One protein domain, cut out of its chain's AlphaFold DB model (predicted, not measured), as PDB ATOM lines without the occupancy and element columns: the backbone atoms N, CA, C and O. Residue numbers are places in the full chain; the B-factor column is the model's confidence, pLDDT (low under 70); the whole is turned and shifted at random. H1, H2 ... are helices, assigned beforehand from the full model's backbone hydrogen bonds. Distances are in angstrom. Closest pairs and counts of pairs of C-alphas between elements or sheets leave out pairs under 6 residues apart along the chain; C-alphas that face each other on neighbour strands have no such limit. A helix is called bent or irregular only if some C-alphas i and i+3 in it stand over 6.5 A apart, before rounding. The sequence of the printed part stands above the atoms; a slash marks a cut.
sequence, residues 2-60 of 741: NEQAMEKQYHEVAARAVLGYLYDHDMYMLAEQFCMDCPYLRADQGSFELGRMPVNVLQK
ATOM      1  N   ASN A   2     193.913 148.287 143.834       83.44
ATOM      2  CA  ASN A   2     193.273 149.507 144.335       83.44
ATOM      3  C   ASN A   2     192.752 149.258 145.754       83.44
ATOM      4  O   ASN A   2     192.064 148.267 145.987       83.44
ATOM      5  N   GLU A   3     193.059 150.168 146.670       81.62
ATOM      6  CA  GLU A   3     192.662 150.137 148.085       81.62
ATOM      7  C   GLU A   3     191.138 149.987 148.244       81.62
ATOM      8  O   GLU A   3     190.663 149.024 148.838       81.62
ATOM      9  N   GLN A   4     190.379 150.819 147.526       81.88
ATOM     10  CA  GLN A   4     188.913 150.785 147.440       81.88
ATOM     11  C   GLN A   4     188.327 149.433 146.968       81.88
ATOM     12  O   GLN A   4     187.185 149.102 147.280       81.88
ATOM     13  N   ALA A   5     189.086 148.623 146.216       82.94
ATOM     14  CA  ALA A   5     188.640 147.285 145.812       82.94
ATOM     15  C   ALA A   5     188.821 146.253 146.940       82.94
ATOM     16  O   ALA A   5     187.986 145.364 147.090       82.94
ATOM     17  N   MET A   6     189.877 146.399 147.749       83.44
ATOM     18  CA  MET A   6     190.116 145.582 148.942       83.44
ATOM     19  C   MET A   6     189.109 145.922 150.048       83.44
ATOM     20  O   MET A   6     188.522 145.020 150.637       83.44
ATOM     21  N   GLU A   7     188.847 147.212 150.263       86.56
ATOM     22  CA  GLU A   7     187.813 147.720 151.170       86.56
ATOM     23  C   GLU A   7     186.421 147.192 150.786       86.56
ATOM     24  O   GLU A   7     185.728 146.601 151.616       86.56
ATOM     25  N   LYS A   8     186.033 147.290 149.502       86.44
ATOM     26  CA  LYS A   8     184.772 146.708 149.019       86.44
ATOM     27  C   LYS A   8     184.703 145.198 149.285       86.44
ATOM     28  O   LYS A   8     183.678 144.727 149.769       86.44
ATOM     29  N   GLN A   9     185.768 144.449 148.987       84.56
ATOM     30  CA  GLN A   9     185.817 143.003 149.228       84.56
ATOM     31  C   GLN A   9     185.686 142.668 150.724       84.56
ATOM     32  O   GLN A   9     184.988 141.719 151.075       84.56
ATOM     33  N   TYR A  10     186.307 143.453 151.607       88.06
ATOM     34  CA  TYR A  10     186.186 143.290 153.055       88.06
ATOM     35  C   TYR A  10     184.740 143.490 153.530       88.06
ATOM     36  O   TYR A  10     184.199 142.629 154.223       88.06
ATOM     37  N   HIS A  11     184.077 144.569 153.100       89.19
ATOM     38  CA  HIS A  11     182.670 144.809 153.433       89.19
ATOM     39  C   HIS A  11     181.721 143.765 152.828       89.19
ATOM     40  O   HIS A  11     180.740 143.400 153.468       89.19
ATOM     41  N   GLU A  12     182.017 143.235 151.639       87.19
ATOM     42  CA  GLU A  12     181.251 142.146 151.020       87.19
ATOM     43  C   GLU A  12     181.360 140.838 151.830       87.19
ATOM     44  O   GLU A  12     180.350 140.185 152.094       87.19
ATOM     45  N   VAL A  13     182.560 140.488 152.306       84.38
ATOM     46  CA  VAL A  13     182.773 139.335 153.203       84.38
ATOM     47  C   VAL A  13     182.103 139.556 154.564       84.38
ATOM     48  O   VAL A  13     181.441 138.648 155.064       84.38
ATOM     49  N   ALA A  14     182.211 140.756 155.144       87.88
ATOM     50  CA  ALA A  14     181.569 141.097 156.412       87.88
ATOM     51  C   ALA A  14     180.032 141.057 156.313       87.88
ATOM     52  O   ALA A  14     179.378 140.481 157.180       87.88
ATOM     53  N   ALA A  15     179.454 141.590 155.233       88.88
ATOM     54  CA  ALA A  15     178.018 141.528 154.979       88.88
ATOM     55  C   ALA A  15     177.535 140.081 154.824       88.88
ATOM     56  O   ALA A  15     176.531 139.704 155.426       88.88
ATOM     57  N   ARG A  16     178.274 139.228 154.098       85.19
ATOM     58  CA  ARG A  16     177.952 137.794 154.057       85.19
ATOM     59  C   ARG A  16     178.043 137.166 155.453       85.19
ATOM     60  O   ARG A  16     177.102 136.491 155.850       85.19
ATOM     61  N   ALA A  17     179.086 137.434 156.239       84.88
ATOM     62  CA  ALA A  17     179.201 136.902 157.602       84.88
ATOM     63  C   ALA A  17     178.020 137.300 158.517       84.88
ATOM     64  O   ALA A  17     177.502 136.446 159.236       84.88
ATOM     65  N   VAL A  18     177.545 138.551 158.440       89.06
ATOM     66  CA  VAL A  18     176.322 139.007 159.131       89.06
ATOM     67  C   VAL A  18     175.094 138.247 158.635       89.06
ATOM     68  O   VAL A  18     174.334 137.725 159.445       89.06
ATOM     69  N   LEU A  19     174.919 138.111 157.318       86.56
ATOM     70  CA  LEU A  19     173.797 137.369 156.741       86.56
ATOM     71  C   LEU A  19     173.781 135.902 157.215       86.56
ATOM     72  O   LEU A  19     172.737 135.400 157.621       86.56
ATOM     73  N   GLY A  20     174.939 135.234 157.229       83.62
ATOM     74  CA  GLY A  20     175.091 133.879 157.766       83.62
ATOM     75  C   GLY A  20     174.709 133.784 159.246       83.62
ATOM     76  O   GLY A  20     173.941 132.903 159.614       83.62
ATOM     77  N   TYR A  21     175.158 134.736 160.071       86.31
ATOM     78  CA  TYR A  21     174.773 134.820 161.483       86.31
ATOM     79  C   TYR A  21     173.254 134.972 161.670       86.31
ATOM     80  O   TYR A  21     172.689 134.325 162.549       86.31
ATOM     81  N   LEU A  22     172.583 135.789 160.850       88.38
ATOM     82  CA  LEU A  22     171.128 135.975 160.922       88.38
ATOM     83  C   LEU A  22     170.367 134.678 160.600       88.38
ATOM     84  O   LEU A  22     169.411 134.350 161.299       88.38
ATOM     85  N   TYR A  23     170.819 133.906 159.605       81.25
ATOM     86  CA  TYR A  23     170.243 132.591 159.300       81.25
ATOM     87  C   TYR A  23     170.547 131.532 160.373       81.25
ATOM     88  O   TYR A  23     169.651 130.774 160.731       81.25
ATOM     89  N   ASP A  24     171.758 131.511 160.943       82.62
ATOM     90  CA  ASP A  24     172.142 130.592 162.035       82.62
ATOM     91  C   ASP A  24     171.339 130.816 163.340       82.62
ATOM     92  O   ASP A  24     171.389 129.978 164.242       82.62
ATOM     93  N   HIS A  25     170.606 131.932 163.451       86.12
ATOM     94  CA  HIS A  25     169.750 132.291 164.592       86.12
ATOM     95  C   HIS A  25     168.259 132.414 164.212       86.12
ATOM     96  O   HIS A  25     167.504 133.081 164.915       86.12
ATOM     97  N   ASP A  26     167.836 131.808 163.095       84.81
ATOM     98  CA  ASP A  26     166.448 131.806 162.599       84.81
ATOM     99  C   ASP A  26     165.831 133.212 162.364       84.81
ATOM    100  O   ASP A  26     164.613 133.372 162.247       84.81
ATOM    101  N   MET A  27     166.649 134.263 162.222       88.44
ATOM    102  CA  MET A  27     166.202 135.649 162.012       88.44
ATOM    103  C   MET A  27     165.908 135.954 160.529       88.44
ATOM    104  O   MET A  27     166.366 136.957 159.978       88.44
ATOM    105  N   TYR A  28     165.130 135.088 159.871       83.88
ATOM    106  CA  TYR A  28     164.894 135.100 158.417       83.88
ATOM    107  C   TYR A  28     164.416 136.454 157.864       83.88
ATOM    108  O   TYR A  28     164.957 136.918 156.864       83.88
ATOM    109  N   MET A  29     163.470 137.124 158.536       87.12
ATOM    110  CA  MET A  29     162.966 138.443 158.108       87.12
ATOM    111  C   MET A  29     164.046 139.535 158.149       87.12
ATOM    112  O   MET A  29     164.070 140.425 157.304       87.12
ATOM    113  N   LEU A  30     164.959 139.467 159.125       90.12
ATOM    114  CA  LEU A  30     166.064 140.417 159.241       90.12
ATOM    115  C   LEU A  30     167.176 140.090 158.234       90.12
ATOM    116  O   LEU A  30     167.802 141.005 157.710       90.12
ATOM    117  N   ALA A  31     167.385 138.808 157.913       87.19
ATOM    118  CA  ALA A  31     168.276 138.376 156.835       87.19
ATOM    119  C   ALA A  31     167.780 138.848 155.453       87.19
ATOM    120  O   ALA A  31     168.580 139.315 154.644       87.19
ATOM    121  N   GLU A  32     166.469 138.777 155.203       85.62
ATOM    122  CA  GLU A  32     165.811 139.317 154.005       85.62
ATOM    123  C   GLU A  32     166.006 140.831 153.885       85.62
ATOM    124  O   GLU A  32     166.604 141.299 152.915       85.62
ATOM    125  N   GLN A  33     165.596 141.585 154.911       88.88
ATOM    126  CA  GLN A  33     165.732 143.042 154.946       88.88
ATOM    127  C   GLN A  33     167.197 143.477 154.768       88.88
ATOM    128  O   GLN A  33     167.507 144.309 153.917       88.88
ATOM    129  N   PHE A  34     168.127 142.839 155.488       89.31
ATOM    130  CA  PHE A  34     169.559 143.106 155.363       89.31
ATOM    131  C   PHE A  34     170.108 142.779 153.964       89.31
ATOM    132  O   PHE A  34     170.980 143.491 153.470       89.31
ATOM    133  N   CYS A  35     169.603 141.742 153.289       86.62
ATOM    134  CA  CYS A  35     170.004 141.425 151.917       86.62
ATOM    135  C   CYS A  35     169.542 142.501 150.917       86.62
ATOM    136  O   CYS A  35     170.309 142.856 150.019       86.62
ATOM    137  N   MET A  36     168.344 143.065 151.103       85.00
ATOM    138  CA  MET A  36     167.801 144.137 150.254       85.00
ATOM    139  C   MET A  36     168.461 145.503 150.513       85.00
ATOM    140  O   MET A  36     168.784 146.220 149.562       85.00
ATOM    141  N   ASP A  37     168.735 145.841 151.773       89.00
ATOM    142  CA  ASP A  37     169.323 147.135 152.145       89.00
ATOM    143  C   ASP A  37     170.843 147.196 151.915       89.00
ATOM    144  O   ASP A  37     171.387 148.255 151.592       89.00
ATOM    145  N   CYS A  38     171.563 146.079 152.079       88.00
ATOM    146  CA  CYS A  38     173.024 146.085 152.062       88.00
ATOM    147  C   CYS A  38     173.595 146.283 150.638       88.00
ATOM    148  O   CYS A  38     173.517 145.374 149.803       88.00
ATOM    149  N   PRO A  39     174.288 147.405 150.341       86.56
ATOM    150  CA  PRO A  39     174.786 147.692 148.992       86.56
ATOM    151  C   PRO A  39     175.903 146.738 148.540       86.56
ATOM    152  O   PRO A  39     176.177 146.631 147.344       86.56
ATOM    153  N   TYR A  40     176.537 146.026 149.476       86.19
ATOM    154  CA  TYR A  40     177.566 145.027 149.189       86.19
ATOM    155  C   TYR A  40     176.972 143.678 148.745       86.19
ATOM    156  O   TYR A  40     177.645 142.930 148.044       86.19
ATOM    157  N   LEU A  41     175.699 143.396 149.063       83.38
ATOM    158  CA  LEU A  41     174.990 142.168 148.674       83.38
ATOM    159  C   LEU A  41     174.171 142.314 147.376       83.38
ATOM    160  O   LEU A  41     173.486 141.381 146.970       83.38
ATOM    161  N   ARG A  42     174.294 143.441 146.657       76.12
ATOM    162  CA  ARG A  42     173.633 143.719 145.359       76.12
ATOM    163  C   ARG A  42     173.762 142.613 144.300       76.12
ATOM    164  O   ARG A  42     172.885 142.490 143.455       76.12
ATOM    165  N   ALA A  43     174.846 141.833 144.314       71.25
ATOM    166  CA  ALA A  43     175.025 140.702 143.395       71.25
ATOM    167  C   ALA A  43     174.146 139.487 143.758       71.25
ATOM    168  O   ALA A  43     173.781 138.704 142.884       71.25
ATOM    169  N   ASP A  44     173.804 139.359 145.040       66.44
ATOM    170  CA  ASP A  44     173.059 138.251 145.635       66.44
ATOM    171  C   ASP A  44     171.546 138.568 145.770       66.44
ATOM    172  O   ASP A  44     170.728 137.653 145.839       66.44
ATOM    173  N   GLN A  45     171.141 139.846 145.712       69.25
ATOM    174  CA  GLN A  45     169.732 140.291 145.766       69.25
ATOM    175  C   GLN A  45     168.829 139.577 144.746       69.25
ATOM    176  O   GLN A  45     167.801 139.011 145.114       69.25
ATOM    177  N   GLY A  46     169.256 139.495 143.482       65.69
ATOM    178  CA  GLY A  46     168.515 138.783 142.432       65.69
ATOM    179  C   GLY A  46     168.450 137.257 142.619       65.69
ATOM    180  O   GLY A  46     167.684 136.590 141.927       65.69
ATOM    181  N   SER A  47     169.222 136.668 143.545       67.44
ATOM    182  CA  SER A  47     168.990 135.282 143.970       67.44
ATOM    183  C   SER A  47     167.873 135.213 145.009       67.44
ATOM    184  O   SER A  47     167.028 134.320 144.919       67.44
ATOM    185  N   PHE A  48     167.829 136.169 145.942       65.81
ATOM    186  CA  PHE A  48     166.784 136.263 146.958       65.81
ATOM    187  C   PHE A  48     165.396 136.445 146.324       65.81
ATOM    188  O   PHE A  48     164.484 135.688 146.646       65.81
ATOM    189  N   GLU A  49     165.253 137.354 145.352       63.91
ATOM    190  CA  GLU A  49     164.005 137.565 144.589       63.91
ATOM    191  C   GLU A  49     163.483 136.283 143.907       63.91
ATOM    192  O   GLU A  49     162.280 136.096 143.735       63.91
ATOM    193  N   LEU A  50     164.384 135.359 143.551       67.44
ATOM    194  CA  LEU A  50     164.066 134.046 142.975       67.44
ATOM    195  C   LEU A  50     163.811 132.952 144.036       67.44
ATOM    196  O   LEU A  50     163.773 131.763 143.701       67.44
ATOM    197  N   GLY A  51     163.683 133.321 145.314       58.88
ATOM    198  CA  GLY A  51     163.540 132.397 146.441       58.88
ATOM    199  C   GLY A  51     164.794 131.558 146.714       58.88
ATOM    200  O   GLY A  51     164.703 130.485 147.311       58.88
ATOM    201  N   ARG A  52     165.973 131.993 146.243       62.25
ATOM    202  CA  ARG A  52     167.248 131.282 146.415       62.25
ATOM    203  C   ARG A  52     168.123 131.981 147.445       62.25
ATOM    204  O   ARG A  52     168.700 133.034 147.185       62.25
ATOM    205  N   MET A  53     168.283 131.322 148.585       59.47
ATOM    206  CA  MET A  53     169.112 131.778 149.697       59.47
ATOM    207  C   MET A  53     170.603 131.878 149.292       59.47
ATOM    208  O   MET A  53     171.195 130.851 148.950       59.47
ATOM    209  N   PRO A  54     171.248 133.063 149.340       58.12
ATOM    210  CA  PRO A  54     172.633 133.254 148.872       58.12
ATOM    211  C   PRO A  54     173.728 132.718 149.820       58.12
ATOM    212  O   PRO A  54     174.919 132.818 149.532       58.12
ATOM    213  N   VAL A  55     173.348 132.064 150.924       56.31
ATOM    214  CA  VAL A  55     174.247 131.492 151.954       56.31
ATOM    215  C   VAL A  55     175.211 130.413 151.417       56.31
ATOM    216  O   VAL A  55     176.172 130.054 152.096       56.31
ATOM    217  N   ASN A  56     175.035 129.955 150.171       56.75
ATOM    218  CA  ASN A  56     175.919 129.013 149.464       56.75
ATOM    219  C   ASN A  56     177.408 129.421 149.421       56.75
ATOM    220  O   ASN A  56     178.254 128.579 149.133       56.75
ATOM    221  N   VAL A  57     177.734 130.695 149.675       53.09
ATOM    222  CA  VAL A  57     179.120 131.194 149.772       53.09
ATOM    223  C   VAL A  57     179.760 130.876 151.137       53.09
ATOM    224  O   VAL A  57     180.974 130.737 151.228       53.09
ATOM    225  N   LEU A  58     178.963 130.735 152.202       50.88
ATOM    226  CA  LEU A  58     179.432 130.541 153.584       50.88
ATOM    227  C   LEU A  58     179.265 129.094 154.052       50.88
ATOM    228  O   LEU A  58     180.159 128.521 154.677       50.88
ATOM    229  N   GLN A  59     178.120 128.486 153.740       60.84
ATOM    230  CA  GLN A  59     177.913 127.066 153.986       60.84
ATOM    231  C   GLN A  59     178.673 126.263 152.933       60.84
ATOM    232  O   GLN A  59     178.280 126.212 151.767       60.84
ATOM    233  N   LYS A  60     179.733 125.562 153.365       64.94
ATOM    234  CA  LYS A  60     180.320 124.474 152.569       64.94
ATOM    235  C   LYS A  60     179.185 123.553 152.097       64.94
ATOM    236  O   LYS A  60     178.408 123.094 152.937       64.94
TER     237      LYS A  60
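What this domain is: This is residues 2 to 60 of the 741 residues of an uncharacterized protein of Anopheles quadriannulatus (UniProt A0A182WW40). One long helix, H1, makes the longest axis; H2 folds back beside its later part as a helical hairpin, and H3 crosses both H1 and H2, so that the three helices form a small body at one end of the long axis. The short H4 packs on residues 16 to 20 of H1, while residues 2 to 7, of which 3 to 7 belong to H1, stick out from the body. The printed part has 59 residues with four named helices, in the order H1, H2, H3, H4, and no named strand; the class is all helix. The whole is compact, with a radius of gyration of the C-alphas of 11.4 A, yet elongated in outline, with spans of 36 by 21 by 21 A.

Where its parts are: H1, residues 3 to 24, runs 31.6 A from C-alpha 3 at (192.662, 150.137, 148.085) to C-alpha 24 at (172.142, 130.592, 162.035). H2, residues 28 to 37, is 14.3 A long. H3, residues 39 to 48, is 14.1 A long and irregular, C-alphas 40 and 43 being 7.7 A apart. H4, residues 54 to 57, is 6.9 A long from C-alpha 54 to C-alpha 57 at (179.120, 131.194, 149.772), and at that distance it is only just irregular.

How they stand to each other: H1 and H3 are the hubs, touching three other helices each. H1 touches H2 with residues 19 to 23 alone; the closest C-alphas, of Leu 22 and Ala 31, are 5.5 A apart. These two form a helical hairpin, at a shallow tilt of 19 degrees, opposite ways. H1 touches H3 with residues 8 to 16 alone, closest at the C-alphas of Glu 12 and Tyr 40, 5.0 A, at a steep tilt of 48 degrees, the same way. H2 and H3 touch, closest at the C-alphas of Cys 35 and Leu 41, 6.0 A, at a steep tilt of 56 degrees, opposite ways. The packing is mostly crossed, but only just, with 1 of these 3 pairs at a shallow tilt. H1 touches H4 with residues 16 to 20 alone; the closest C-alphas, of Gly 20 and Val 55, are 6.3 A apart. H3 and H4 only just touch, only at the corner, with 3 pairs of C-alphas within 8 A, the closest being Asp 44 and Pro 54 at 6.0 A. H2 and H4 are apart. Every O i to N i+4 pair is within hydrogen-bond range in H1 and H2; in H3 it is 2 of 6, beside 3 of 7 O i to N i+3 pairs, and H4 is too short for an O i to N i+4 pair.

The domain as a whole: The two C-alphas farthest apart, those of Asn 2 and Asp 26, are 37.0 A from each other. The printed part has no cut, and its three links are tight. The mean pLDDT of the printed part is 78.6, and residues 44 to 60 are under 70.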